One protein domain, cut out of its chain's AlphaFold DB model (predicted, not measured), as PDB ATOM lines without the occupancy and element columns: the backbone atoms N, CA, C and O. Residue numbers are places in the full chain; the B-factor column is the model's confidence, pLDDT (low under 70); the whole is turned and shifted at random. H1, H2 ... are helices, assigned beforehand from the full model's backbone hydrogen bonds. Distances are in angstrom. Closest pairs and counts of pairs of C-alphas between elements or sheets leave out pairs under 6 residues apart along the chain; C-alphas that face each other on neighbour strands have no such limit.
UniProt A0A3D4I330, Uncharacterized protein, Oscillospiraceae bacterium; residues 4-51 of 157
ATOM      1  N   TYR A   4     144.024 147.019 125.474       95.00
ATOM      2  CA  TYR A   4     143.558 147.448 126.798       95.00
ATOM      3  C   TYR A   4     142.544 146.474 127.410       95.00
ATOM      4  O   TYR A   4     142.728 146.024 128.540       95.00
ATOM      5  N   GLU A   5     141.501 146.103 126.662       94.19
ATOM      6  CA  GLU A   5     140.452 145.207 127.161       94.19
ATOM      7  C   GLU A   5     140.989 143.793 127.414       94.19
ATOM      8  O   GLU A   5     140.627 143.167 128.409       94.19
ATOM      9  N   ASN A   6     141.921 143.319 126.579       95.06
ATOM     10  CA  ASN A   6     142.612 142.048 126.806       95.06
ATOM     11  C   ASN A   6     143.431 142.066 128.104       95.06
ATOM     12  O   ASN A   6     143.252 141.197 128.959       95.06
ATOM     13  N   MET A   7     144.301 143.065 128.287       95.38
ATOM     14  CA  MET A   7     145.117 143.186 129.502       95.38
ATOM     15  C   MET A   7     144.243 143.337 130.750       95.38
ATOM     16  O   MET A   7     144.463 142.659 131.754       95.38
ATOM     17  N   LYS A   8     143.207 144.179 130.676       94.50
ATOM     18  CA  LYS A   8     142.250 144.396 131.762       94.50
ATOM     19  C   LYS A   8     141.514 143.113 132.138       94.50
ATOM     20  O   LYS A   8     141.363 142.840 133.327       94.50
ATOM     21  N   MET A   9     141.087 142.320 131.156       93.69
ATOM     22  CA  MET A   9     140.441 141.026 131.385       93.69
ATOM     23  C   MET A   9     141.352 140.080 132.175       93.69
ATOM     24  O   MET A   9     140.928 139.563 133.208       93.69
ATOM     25  N   PHE A  10     142.603 139.892 131.741       94.25
ATOM     26  CA  PHE A  10     143.546 138.989 132.415       94.25
ATOM     27  C   PHE A  10     143.919 139.470 133.820       94.25
ATOM     28  O   PHE A  10     143.947 138.680 134.761       94.25
ATOM     29  N   LEU A  11     144.159 140.769 133.998       94.81
ATOM     30  CA  LEU A  11     144.556 141.314 135.295       94.81
ATOM     31  C   LEU A  11     143.408 141.322 136.308       94.81
ATOM     32  O   LEU A  11     143.641 141.020 137.479       94.81
ATOM     33  N   LYS A  12     142.163 141.582 135.885       93.12
ATOM     34  CA  LYS A  12     140.996 141.486 136.779       93.12
ATOM     35  C   LYS A  12     140.809 140.084 137.356       93.12
ATOM     36  O   LYS A  12     140.425 139.961 138.514       93.12
ATOM     37  N   GLN A  13     141.119 139.038 136.588       94.00
ATOM     38  CA  GLN A  13     140.998 137.647 137.044       94.00
ATOM     39  C   GLN A  13     141.926 137.308 138.217       94.00
ATOM     40  O   GLN A  13     141.642 136.379 138.965       94.00
ATOM     41  N   THR A  14     143.003 138.071 138.420       94.62
ATOM     42  CA  THR A  14     143.918 137.866 139.553       94.62
ATOM     43  C   THR A  14     143.330 138.318 140.893       94.62
ATOM     44  O   THR A  14     143.825 137.916 141.941       94.62
ATOM     45  N   GLY A  15     142.313 139.189 140.879       94.12
ATOM     46  CA  GLY A  15     141.759 139.823 142.080       94.12
ATOM     47  C   GLY A  15     142.667 140.876 142.735       94.12
ATOM     48  O   GLY A  15     142.273 141.464 143.737       94.12
ATOM     49  N   LEU A  16     143.857 141.139 142.183       94.00
ATOM     50  CA  LEU A  16     144.838 142.070 142.759       94.00
ATOM     51  C   LEU A  16     144.631 143.528 142.326       94.00
ATOM     52  O   LEU A  16     145.161 144.438 142.959       94.00
ATOM     53  N   TYR A  17     143.869 143.763 141.254       93.38
ATOM     54  CA  TYR A  17     143.717 145.083 140.641       93.38
ATOM     55  C   TYR A  17     142.249 145.521 140.572       93.38
ATOM     56  O   TYR A  17     141.377 144.744 140.182       93.38
ATOM     57  N   ARG A  18     141.982 146.796 140.893       88.06
ATOM     58  CA  ARG A  18     140.628 147.386 140.893       88.06
ATOM     59  C   ARG A  18     140.113 147.710 139.477       88.06
ATOM     60  O   ARG A  18     138.945 147.458 139.197       88.06
ATOM     61  N   LEU A  19     140.993 148.175 138.576       89.06
ATOM     62  CA  LEU A  19     140.761 148.429 137.134       89.06
ATOM     63  C   LEU A  19     139.349 148.960 136.795       89.06
ATOM     64  O   LEU A  19     138.618 148.405 135.956       89.06
ATOM     65  N   ASP A  20     138.935 149.999 137.518       88.56
ATOM     66  CA  ASP A  20     137.660 150.712 137.380       88.56
ATOM     67  C   ASP A  20     137.765 151.907 136.420       88.56
ATOM     68  O   ASP A  20     136.746 152.464 136.023       88.56
ATOM     69  N   GLY A  21     138.976 152.224 135.955       87.56
ATOM     70  CA  GLY A  21     139.259 153.313 135.029       87.56
ATOM     71  C   GLY A  21     139.897 154.537 135.684       87.56
ATOM     72  O   GLY A  21     140.313 155.430 134.942       87.56
ATOM     73  N   GLU A  22     140.006 154.562 137.015       89.81
ATOM     74  CA  GLU A  22     140.493 155.702 137.804       89.81
ATOM     75  C   GLU A  22     141.857 155.442 138.467       89.81
ATOM     76  O   GLU A  22     142.428 156.337 139.093       89.81
ATOM     77  N   THR A  23     142.399 154.225 138.367       93.06
ATOM     78  CA  THR A  23     143.673 153.883 139.016       93.06
ATOM     79  C   THR A  23     144.889 154.262 138.170       93.06
ATOM     80  O   THR A  23     144.815 154.343 136.945       93.06
ATOM     81  N   LEU A  24     146.054 154.417 138.815       94.31
ATOM     82  CA  LEU A  24     147.325 154.579 138.097       94.31
ATOM     83  C   LEU A  24     147.583 153.396 137.147       94.31
ATOM     84  O   LEU A  24     148.002 153.607 136.015       94.31
ATOM     85  N   ALA A  25     147.237 152.178 137.575       94.12
ATOM     86  CA  ALA A  25     147.331 150.986 136.740       94.12
ATOM     87  C   ALA A  25     146.439 151.082 135.487       94.12
ATOM     88  O   ALA A  25     146.863 150.677 134.410       94.12
ATOM     89  N   ASP A  26     145.235 151.665 135.571       94.19
ATOM     90  CA  ASP A  26     144.406 151.912 134.381       94.19
ATOM     91  C   ASP A  26     145.098 152.870 133.403       94.19
ATOM     92  O   ASP A  26     145.064 152.647 132.192       94.19
ATOM     93  N   CYS A  27     145.732 153.932 133.910       94.69
ATOM     94  CA  CYS A  27     146.479 154.885 133.087       94.69
ATOM     95  C   CYS A  27     147.679 154.224 132.392       94.69
ATOM     96  O   CYS A  27     147.871 154.426 131.194       94.69
ATOM     97  N   GLU A  28     148.446 153.403 133.111       95.62
ATOM     98  CA  GLU A  28     149.575 152.645 132.555       95.62
ATOM     99  C   GLU A  28     149.117 151.665 131.469       95.62
ATOM    100  O   GLU A  28     149.664 151.659 130.367       95.62
ATOM    101  N   LEU A  29     148.056 150.896 131.729       96.44
ATOM    102  CA  LEU A  29     147.515 149.951 130.752       96.44
ATOM    103  C   LEU A  29     146.995 150.644 129.492       96.44
ATOM    104  O   LEU A  29     147.176 150.115 128.399       96.44
ATOM    105  N   LYS A  30     146.370 151.821 129.617       95.62
ATOM    106  CA  LYS A  30     145.948 152.622 128.456       95.62
ATOM    107  C   LYS A  30     147.149 153.112 127.646       95.62
ATOM    108  O   LYS A  30     147.109 153.056 126.420       95.62
ATOM    109  N   ALA A  31     148.219 153.553 128.312       95.94
ATOM    110  CA  ALA A  31     149.446 153.975 127.642       95.94
ATOM    111  C   ALA A  31     150.106 152.813 126.882       95.94
ATOM    112  O   ALA A  31     150.466 152.968 125.716       95.94
ATOM    113  N   TYR A  32     150.198 151.631 127.497       96.75
ATOM    114  CA  TYR A  32     150.702 150.433 126.822       96.75
ATOM    115  C   TYR A  32     149.809 149.999 125.667       96.75
ATOM    116  O   TYR A  32     150.314 149.697 124.590       96.75
ATOM    117  N   ALA A  33     148.491 150.009 125.865       97.31
ATOM    118  CA  ALA A  33     147.546 149.648 124.822       97.31
ATOM    119  C   ALA A  33     147.694 150.542 123.590       97.31
ATOM    120  O   ALA A  33     147.720 150.019 122.489       97.31
ATOM    121  N   CYS A  34     147.896 151.851 123.767       96.50
ATOM    122  CA  CYS A  34     148.116 152.769 122.648       96.50
ATOM    123  C   CYS A  34     149.298 152.344 121.758       96.50
ATOM    124  O   CYS A  34     149.170 152.347 120.537       96.50
ATOM    125  N   ALA A  35     150.423 151.934 122.354       96.19
ATOM    126  CA  ALA A  35     151.579 151.462 121.594       96.19
ATOM    127  C   ALA A  35     151.360 150.065 120.987       96.19
ATOM    128  O   ALA A  35     151.755 149.819 119.850       96.19
ATOM    129  N   ILE A  36     150.736 149.148 121.732       97.25
ATOM    130  CA  ILE A  36     150.485 147.775 121.268       97.25
ATOM    131  C   ILE A  36     149.473 147.762 120.122       97.25
ATOM    132  O   ILE A  36     149.700 147.068 119.137       97.25
ATOM    133  N   ASP A  37     148.384 148.521 120.235       97.44
ATOM    134  CA  ASP A  37     147.354 148.608 119.201       97.44
ATOM    135  C   ASP A  37     147.940 149.225 117.919       97.44
ATOM    136  O   ASP A  37     147.737 148.678 116.843       97.44
ATOM    137  N   ALA A  38     148.774 150.268 118.029       96.62
ATOM    138  CA  ALA A  38     149.471 150.832 116.870       96.62
ATOM    139  C   ALA A  38     150.387 149.805 116.171       96.62
ATOM    140  O   ALA A  38     150.387 149.703 114.946       96.62
ATOM    141  N   LEU A  39     151.141 149.009 116.939       97.25
ATOM    142  CA  LEU A  39     151.967 147.930 116.382       97.25
ATOM    143  C   LEU A  39     151.120 146.812 115.760       97.25
ATOM    144  O   LEU A  39     151.516 146.234 114.748       97.25
ATOM    145  N   ALA A  40     149.971 146.488 116.355       96.56
ATOM    146  CA  ALA A  40     149.044 145.506 115.807       96.56
ATOM    147  C   ALA A  40     148.476 145.976 114.460       96.56
ATOM    148  O   ALA A  40     148.493 145.204 113.505       96.56
ATOM    149  N   ASP A  41     148.086 147.248 114.349       96.25
ATOM    150  CA  ASP A  41     147.616 147.846 113.097       96.25
ATOM    151  C   ASP A  41     148.700 147.802 112.002       96.25
ATOM    152  O   ASP A  41     148.415 147.493 110.840       96.25
ATOM    153  N   GLU A  42     149.967 148.060 112.353       97.00
ATOM    154  CA  GLU A  42     151.092 147.930 111.418       97.00
ATOM    155  C   GLU A  42     151.302 146.483 110.951       97.00
ATOM    156  O   GLU A  42     151.547 146.243 109.763       97.00
ATOM    157  N   LEU A  43     151.183 145.509 111.858       97.38
ATOM    158  CA  LEU A  43     151.280 144.086 111.527       97.38
ATOM    159  C   LEU A  43     150.118 143.625 110.641       97.38
ATOM    160  O   LEU A  43     150.357 142.900 109.673       97.38
ATOM    161  N   ASP A  44     148.897 144.084 110.907       96.88
ATOM    162  CA  ASP A  44     147.729 143.819 110.065       96.88
ATOM    163  C   ASP A  44     147.921 144.425 108.667       96.88
ATOM    164  O   ASP A  44     147.659 143.777 107.647       96.88
ATOM    165  N   GLY A  45     148.453 145.648 108.593       97.50
ATOM    166  CA  GLY A  45     148.851 146.286 107.340       97.50
ATOM    167  C   GLY A  45     149.890 145.461 106.578       97.50
ATOM    168  O   GLY A  45     149.715 145.172 105.392       97.50
ATOM    169  N   LEU A  46     150.950 145.016 107.257       97.88
ATOM    170  CA  LEU A  46     151.979 144.152 106.680       97.88
ATOM    171  C   LEU A  46     151.402 142.829 106.174       97.88
ATOM    172  O   LEU A  46     151.733 142.396 105.066       97.88
ATOM    173  N   GLN A  47     150.531 142.188 106.949       97.94
ATOM    174  CA  GLN A  47     149.881 140.943 106.559       97.94
ATOM    175  C   GLN A  47     149.020 141.141 105.309       97.94
ATOM    176  O   GLN A  47     149.132 140.363 104.360       97.94
ATOM    177  N   ASN A  48     148.215 142.204 105.268       97.94
ATOM    178  CA  ASN A  48     147.388 142.524 104.107       97.94
ATOM    179  C   ASN A  48     148.241 142.758 102.856       97.94
ATOM    180  O   ASN A  48     147.941 142.222 101.790       97.94
ATOM    181  N   GLU A  49     149.350 143.480 102.974       98.12
ATOM    182  CA  GLU A  49     150.270 143.739 101.860       98.12
ATOM    183  C   GLU A  49     151.125 142.509 101.481       98.12
ATOM    184  O   GLU A  49     151.686 142.428 100.381       98.12
ATOM    185  N   SER A  50     151.176 141.487 102.338       96.81
ATOM    186  CA  SER A  50     151.923 140.246 102.106       96.81
ATOM    187  C   SER A  50     151.228 139.254 101.174       96.81
ATOM    188  O   SER A  50     151.896 138.338 100.696       96.81
ATOM    189  N   PHE A  51     149.952 139.432 100.826       95.88
ATOM    190  CA  PHE A  51     149.249 138.545  99.891       95.88
ATOM    191  C   PHE A  51     148.604 139.324  98.750       95.88
ATOM    192  O   PHE A  51     147.965 140.345  98.972       95.88
TER     193      PHE A  51
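What this domain is: This is residues 4 to 51 of the 157 residues of an uncharacterized protein of Oscillospiraceae bacterium (UniProt A0A3D4I330). A short helix, H1, slants toward a long one, H2, and meets residues 29 to 33 of it with its first end; the link from residue 14 to 23 closes the wide side of this wedge. Residues 38 to 51, of which 38 to 49 belong to H2, stick out as an arm that makes the length. The printed part has 48 residues, with two named helices, H1 then H2, and no named strand: all helix. It is only just loose, close to extended, with a radius of gyration of the C-alphas of 13.9 A, and spans 43 by 18 by 10 A.

How they stand to each other: Start at H1, residues 4 to 13, which touches H2, residues 24 to 49, closest at the C-alphas of Tyr 4 and Ala 33, 5.0 A apart. H2 touches H1 with residues 29 to 33 alone. They run opposite ways at a steep tilt of 51 degrees. Every O i to N i+4 pair is within hydrogen-bond range in H1, and 21 of 22 in H2.

Where its parts are: Find C-alpha 4 at (143.558, 147.448, 126.798); from there H1 runs 14.4 A to C-alpha 13. H2 runs 37.9 A from C-alpha 24 at (147.325, 154.579, 138.097) to C-alpha 49 at (150.270, 143.739, 101.860).

The domain as a whole: Look to Leu 16 and Phe 51 for the two C-alphas farthest apart, 43.2 A. The printed part has no cut, its link is short, and no printed residue is under 70 in pLDDT.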